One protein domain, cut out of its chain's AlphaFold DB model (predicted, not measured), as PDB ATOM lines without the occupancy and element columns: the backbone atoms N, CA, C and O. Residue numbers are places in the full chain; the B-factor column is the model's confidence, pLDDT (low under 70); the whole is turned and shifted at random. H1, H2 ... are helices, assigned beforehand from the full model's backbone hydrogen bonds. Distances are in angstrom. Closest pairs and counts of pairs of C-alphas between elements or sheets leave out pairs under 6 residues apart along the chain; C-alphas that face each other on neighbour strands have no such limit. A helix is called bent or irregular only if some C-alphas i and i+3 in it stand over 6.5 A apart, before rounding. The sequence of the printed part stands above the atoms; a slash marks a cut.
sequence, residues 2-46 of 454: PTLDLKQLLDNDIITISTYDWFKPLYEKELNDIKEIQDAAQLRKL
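What this domain is: This is residues 2 to 46 of the 454 residues of an uncharacterized protein of Fragilariopsis cylindrus CCMP1102 (UniProt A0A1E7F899). A lopsided helical hairpin: the short helix H1 folds back beside the first part of the long helix H2, whose last part, from residue 32 on, sticks out as a bare arm; the body without this arm spans 23 by 21 by 8 A. The printed part has 45 residues with two named helices, H1 then H2, and no named strand; the class is all helix. It is only just extended, close to loose, with a radius of gyration of the C-alphas of 14.3 A, and spans 45 by 18 by 9 A.

Where its parts are: H1 is residues 6 to 11, beginning at C-alpha 6 (10.068, 32.616, 32.466). H2 is residues 17 to 45, 41.4 A from C-alpha 17 (9.845, 22.529, 31.150) to C-alpha 45 (26.707, 59.683, 24.028). H2 has a kink of 32 degrees near residue 24 and is only just irregular, with C-alphas 22 and 25 6.9 A apart.

How they stand to each other: H1 and H2 form a helical hairpin over a tight link of 5 residues. They touch, H2 with residues 17 to 24 alone; the closest C-alphas, of Leu 6 and Tyr 20, are 6.9 A apart. Their lines stand at a shallow tilt of 30 degrees, opposite ways. Every O i to N i+4 pair is within hydrogen-bond range in H1, and 23 of 25 in H2.

The domain as a whole: The two C-alphas farthest apart, of Asp 13 and Leu 46, are 44.9 A apart. Residues 32 to 46, of which 32 to 45 belong to H2, stand free. The printed part has no cut, and no printed residue is under 70 in pLDDT.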
ATOM      1  N   PRO A   2       6.841  45.134  29.522       78.81
ATOM      2  CA  PRO A   2       7.120  44.187  30.604       78.81
ATOM      3  C   PRO A   2       8.155  43.145  30.155       78.81
ATOM      4  O   PRO A   2       8.146  42.717  29.003       78.81
ATOM      5  N   THR A   3       9.064  42.764  31.049       90.12
ATOM      6  CA  THR A   3       9.994  41.648  30.836       90.12
ATOM      7  C   THR A   3       9.317  40.344  31.239       90.12
ATOM      8  O   THR A   3       8.772  40.280  32.339       90.12
ATOM      9  N   LEU A   4       9.409  39.308  30.402       95.19
ATOM     10  CA  LEU A   4       8.909  37.972  30.732       95.19
ATOM     11  C   LEU A   4       9.684  37.388  31.920       95.19
ATOM     12  O   LEU A   4      10.917  37.299  31.871       95.19
ATOM     13  N   ASP A   5       8.966  36.921  32.941       96.50
ATOM     14  CA  ASP A   5       9.526  36.083  34.005       96.50
ATOM     15  C   ASP A   5       9.265  34.611  33.666       96.50
ATOM     16  O   ASP A   5       8.251  34.018  34.036       96.50
ATOM     17  N   LEU A   6      10.203  33.999  32.935       96.75
ATOM     18  CA  LEU A   6      10.068  32.616  32.466       96.75
ATOM     19  C   LEU A   6       9.871  31.612  33.605       96.75
ATOM     20  O   LEU A   6       9.219  30.588  33.405       96.75
ATOM     21  N   LYS A   7      10.426  31.885  34.792       96.88
ATOM     22  CA  LYS A   7      10.251  31.004  35.945       96.88
ATOM     23  C   LYS A   7       8.826  31.115  36.471       96.88
ATOM     24  O   LYS A   7       8.185  30.094  36.672       96.88
ATOM     25  N   GLN A   8       8.303  32.332  36.604       95.62
ATOM     26  CA  GLN A   8       6.905  32.539  36.972       95.62
ATOM     27  C   GLN A   8       5.937  31.919  35.950       95.62
ATOM     28  O   GLN A   8       4.916  31.357  36.344       95.62
ATOM     29  N   LEU A   9       6.229  32.001  34.649       95.62
ATOM     30  CA  LEU A   9       5.416  31.353  33.613       95.62
ATOM     31  C   LEU A   9       5.419  29.823  33.750       95.62
ATOM     32  O   LEU A   9       4.367  29.201  33.598       95.62
ATOM     33  N   LEU A  10       6.572  29.223  34.061       94.75
ATOM     34  CA  LEU A  10       6.700  27.789  34.336       94.75
ATOM     35  C   LEU A  10       5.953  27.391  35.620       94.75
ATOM     36  O   LEU A  10       5.157  26.456  35.596       94.75
ATOM     37  N   ASP A  11       6.146  28.137  36.712       93.38
ATOM     38  CA  ASP A  11       5.510  27.893  38.017       93.38
ATOM     39  C   ASP A  11       3.972  27.993  37.937       93.38
ATOM     40  O   ASP A  11       3.255  27.299  38.657       93.38
ATOM     41  N   ASN A  12       3.451  28.830  37.031       91.75
ATOM     42  CA  ASN A  12       2.017  28.984  36.766       91.75
ATOM     43  C   ASN A  12       1.458  27.986  35.731       91.75
ATOM     44  O   ASN A  12       0.316  28.149  35.297       91.75
ATOM     45  N   ASP A  13       2.237  26.981  35.312       92.56
ATOM     46  CA  ASP A  13       1.891  26.019  34.254       92.56
ATOM     47  C   ASP A  13       1.549  26.662  32.888       92.56
ATOM     48  O   ASP A  13       0.870  26.035  32.069       92.56
ATOM     49  N   ILE A  14       1.992  27.900  32.620       95.00
ATOM     50  CA  ILE A  14       1.754  28.578  31.331       95.00
ATOM     51  C   ILE A  14       2.672  28.006  30.254       95.00
ATOM     52  O   ILE A  14       2.266  27.861  29.106       95.00
ATOM     53  N   ILE A  15       3.898  27.644  30.612       95.25
ATOM     54  CA  ILE A  15       4.826  26.928  29.735       95.25
ATOM     55  C   ILE A  15       5.261  25.630  30.398       95.25
ATOM     56  O   ILE A  15       5.222  25.496  31.618       95.25
ATOM     57  N   THR A  16       5.686  24.661  29.594       91.62
ATOM     58  CA  THR A  16       6.279  23.424  30.116       91.62
ATOM     59  C   THR A  16       7.777  23.559  30.321       91.62
ATOM     60  O   THR A  16       8.389  24.492  29.805       91.62
ATOM     61  N   ILE A  17       8.386  22.590  31.009       93.31
ATOM     62  CA  ILE A  17       9.845  22.529  31.150       93.31
ATOM     63  C   ILE A  17      10.552  22.460  29.788       93.31
ATOM     64  O   ILE A  17      11.510  23.183  29.566       93.31
ATOM     65  N   SER A  18      10.011  21.695  28.831       92.56
ATOM     66  CA  SER A  18      10.557  21.610  27.467       92.56
ATOM     67  C   SER A  18      10.499  22.965  26.752       92.56
ATOM     68  O   SER A  18      11.484  23.408  26.156       92.56
ATOM     69  N   THR A  19       9.371  23.678  26.874       94.75
ATOM     70  CA  THR A  19       9.238  25.047  26.352       94.75
ATOM     71  C   THR A  19      10.225  25.999  27.033       94.75
ATOM     72  O   THR A  19      10.868  26.788  26.346       94.75
ATOM     73  N   TYR A  20      10.366  25.922  28.360       96.56
ATOM     74  CA  TYR A  20      11.297  26.741  29.139       96.56
ATOM     75  C   TYR A  20      12.748  26.516  28.697       96.56
ATOM     76  O   TYR A  20      13.438  27.481  28.375       96.56
ATOM     77  N   ASP A  21      13.187  25.260  28.612       96.19
ATOM     78  CA  ASP A  21      14.554  24.887  28.242       96.19
ATOM     79  C   ASP A  21      14.904  25.322  26.813       96.19
ATOM     80  O   ASP A  21      16.019  25.780  26.558       96.19
ATOM     81  N   TRP A  22      13.950  25.231  25.879       96.44
ATOM     82  CA  TRP A  22      14.125  25.733  24.515       96.44
ATOM     83  C   TRP A  22      14.164  27.266  24.453       96.44
ATOM     84  O   TRP A  22      15.015  27.839  23.772       96.44
ATOM     85  N   PHE A  23      13.243  27.940  25.148       97.06
ATOM     86  CA  PHE A  23      13.039  29.384  25.023       97.06
ATOM     87  C   PHE A  23      14.094  30.202  25.778       97.06
ATOM     88  O   PHE A  23      14.545  31.240  25.292       97.06
ATOM     89  N   LYS A  24      14.513  29.735  26.959       97.81
ATOM     90  CA  LYS A  24      15.428  30.443  27.862       97.81
ATOM     91  C   LYS A  24      16.733  30.912  27.208       97.81
ATOM     92  O   LYS A  24      16.988  32.112  27.282       97.81
ATOM     93  N   PRO A  25      17.551  30.058  26.557       98.19
ATOM     94  CA  PRO A  25      18.821  30.511  25.987       98.19
ATOM     95  C   PRO A  25      18.631  31.561  24.881       98.19
ATOM     96  O   PRO A  25      19.469  32.445  24.720       98.19
ATOM     97  N   LEU A  26      17.521  31.495  24.136       97.50
ATOM     98  CA  LEU A  26      17.185  32.472  23.097       97.50
ATOM     99  C   LEU A  26      16.788  33.821  23.713       97.50
ATOM    100  O   LEU A  26      17.232  34.866  23.245       97.50
ATOM    101  N   TYR A  27      16.002  33.791  24.792       96.75
ATOM    102  CA  TYR A  27      15.595  34.986  25.530       96.75
ATOM    103  C   TYR A  27      16.758  35.662  26.260       96.75
ATOM    104  O   TYR A  27      16.917  36.873  26.163       96.75
ATOM    105  N   GLU A  28      17.621  34.894  26.924       96.75
ATOM    106  CA  GLU A  28      18.822  35.429  27.577       96.75
ATOM    107  C   GLU A  28      19.783  36.065  26.567       96.75
ATOM    108  O   GLU A  28      20.355  37.119  26.845       96.75
ATOM    109  N   LYS A  29      19.928  35.466  25.376       96.75
ATOM    110  CA  LYS A  29      20.706  36.064  24.291       96.75
ATOM    111  C   LYS A  29      20.127  37.414  23.863       96.75
ATOM    112  O   LYS A  29      20.873  38.381  23.811       96.75
ATOM    113  N   GLU A  30      18.819  37.502  23.620       94.31
ATOM    114  CA  GLU A  30      18.182  38.768  23.237       94.31
ATOM    115  C   GLU A  30      18.354  39.853  24.315       94.31
ATOM    116  O   GLU A  30      18.667  40.995  23.989       94.31
ATOM    117  N   LEU A  31      18.205  39.509  25.601       93.69
ATOM    118  CA  LEU A  31      18.434  40.456  26.699       93.69
ATOM    119  C   LEU A  31      19.885  40.960  26.740       93.69
ATOM    120  O   LEU A  31      20.115  42.140  27.008       93.69
ATOM    121  N   ASN A  32      20.857  40.087  26.461       95.69
ATOM    122  CA  ASN A  32      22.264  40.475  26.367       95.69
ATOM    123  C   ASN A  32      22.526  41.373  25.152       95.69
ATOM    124  O   ASN A  32      23.201  42.385  25.308       95.69
ATOM    125  N   ASP A  33      21.952  41.047  23.991       93.56
ATOM    126  CA  ASP A  33      22.079  41.850  22.770       93.56
ATOM    127  C   ASP A  33      21.485  43.260  22.988       93.56
ATOM    128  O   ASP A  33      22.119  44.263  22.663       93.56
ATOM    129  N   ILE A  34      20.304  43.366  23.616       90.81
ATOM    130  CA  ILE A  34      19.684  44.657  23.975       90.81
ATOM    131  C   ILE A  34      20.594  45.453  24.912       90.81
ATOM    132  O   ILE A  34      20.805  46.647  24.699       90.81
ATOM    133  N   LYS A  35      21.152  44.800  25.936       93.25
ATOM    134  CA  LYS A  35      22.058  45.450  26.882       93.25
ATOM    135  C   LYS A  35      23.339  45.939  26.201       93.25
ATOM    136  O   LYS A  35      23.756  47.061  26.454       93.25
ATOM    137  N   GLU A  36      23.937  45.140  25.320       95.25
ATOM    138  CA  GLU A  36      25.123  45.537  24.552       95.25
ATOM    139  C   GLU A  36      24.834  46.766  23.681       95.25
ATOM    140  O   GLU A  36      25.625  47.711  23.664       95.25
ATOM    141  N   ILE A  37      23.677  46.796  23.011       90.00
ATOM    142  CA  ILE A  37      23.246  47.947  22.208       90.00
ATOM    143  C   ILE A  37      23.061  49.190  23.091       90.00
ATOM    144  O   ILE A  37      23.508  50.276  22.714       90.00
ATOM    145  N   GLN A  38      22.450  49.046  24.269       89.50
ATOM    146  CA  GLN A  38      22.277  50.139  25.231       89.50
ATOM    147  C   GLN A  38      23.621  50.662  25.753       89.50
ATOM    148  O   GLN A  38      23.851  51.873  25.747       89.50
ATOM    149  N   ASP A  39      24.532  49.771  26.143       91.56
ATOM    150  CA  ASP A  39      25.873  50.124  26.614       91.56
ATOM    151  C   ASP A  39      26.666  50.842  25.501       91.56
ATOM    152  O   ASP A  39      27.300  51.875  25.736       91.56
ATOM    153  N   ALA A  40      26.577  50.360  24.255       90.88
ATOM    154  CA  ALA A  40      27.198  50.998  23.094       90.88
ATOM    155  C   ALA A  40      26.596  52.383  22.790       90.88
ATOM    156  O   ALA A  40      27.338  53.327  22.491       90.88
ATOM    157  N   ALA A  41      25.273  52.535  22.899       87.44
ATOM    158  CA  ALA A  41      24.590  53.816  22.732       87.44
ATOM    159  C   ALA A  41      25.017  54.826  23.811       87.44
ATOM    160  O   ALA A  41      25.327  55.977  23.494       87.44
ATOM    161  N   GLN A  42      25.129  54.392  25.071       88.00
ATOM    162  CA  GLN A  42      25.625  55.225  26.170       88.00
ATOM    163  C   GLN A  42      27.088  55.640  25.969       88.00
ATOM    164  O   GLN A  42      27.425  56.814  26.126       88.00
ATOM    165  N   LEU A  43      27.962  54.716  25.555       91.19
ATOM    166  CA  LEU A  43      29.359  55.030  25.231       91.19
ATOM    167  C   LEU A  43      29.472  56.043  24.085       91.19
ATOM    168  O   LEU A  43      30.339  56.918  24.120       91.19
ATOM    169  N   ARG A  44      28.584  55.961  23.086       86.12
ATOM    170  CA  ARG A  44      28.520  56.932  21.988       86.12
ATOM    171  C   ARG A  44      28.104  58.320  22.477       86.12
ATOM    172  O   ARG A  44      28.733  59.288  22.062       86.12
ATOM    173  N   LYS A  45      27.127  58.414  23.391       85.06
ATOM    174  CA  LYS A  45      26.707  59.683  24.028       85.06
ATOM    175  C   LYS A  45      27.847  60.362  24.806       85.06
ATOM    176  O   LYS A  45      27.915  61.583  24.849       85.06
ATOM    177  N   LEU A  46      28.765  59.586  25.389       86.75
ATOM    178  CA  LEU A  46      29.919  60.108  26.140       86.75
ATOM    179  C   LEU A  46      31.110  60.525  25.261       86.75
ATOM    180  O   LEU A  46      32.062  61.127  25.760       86.75
TER     181      LEU A  46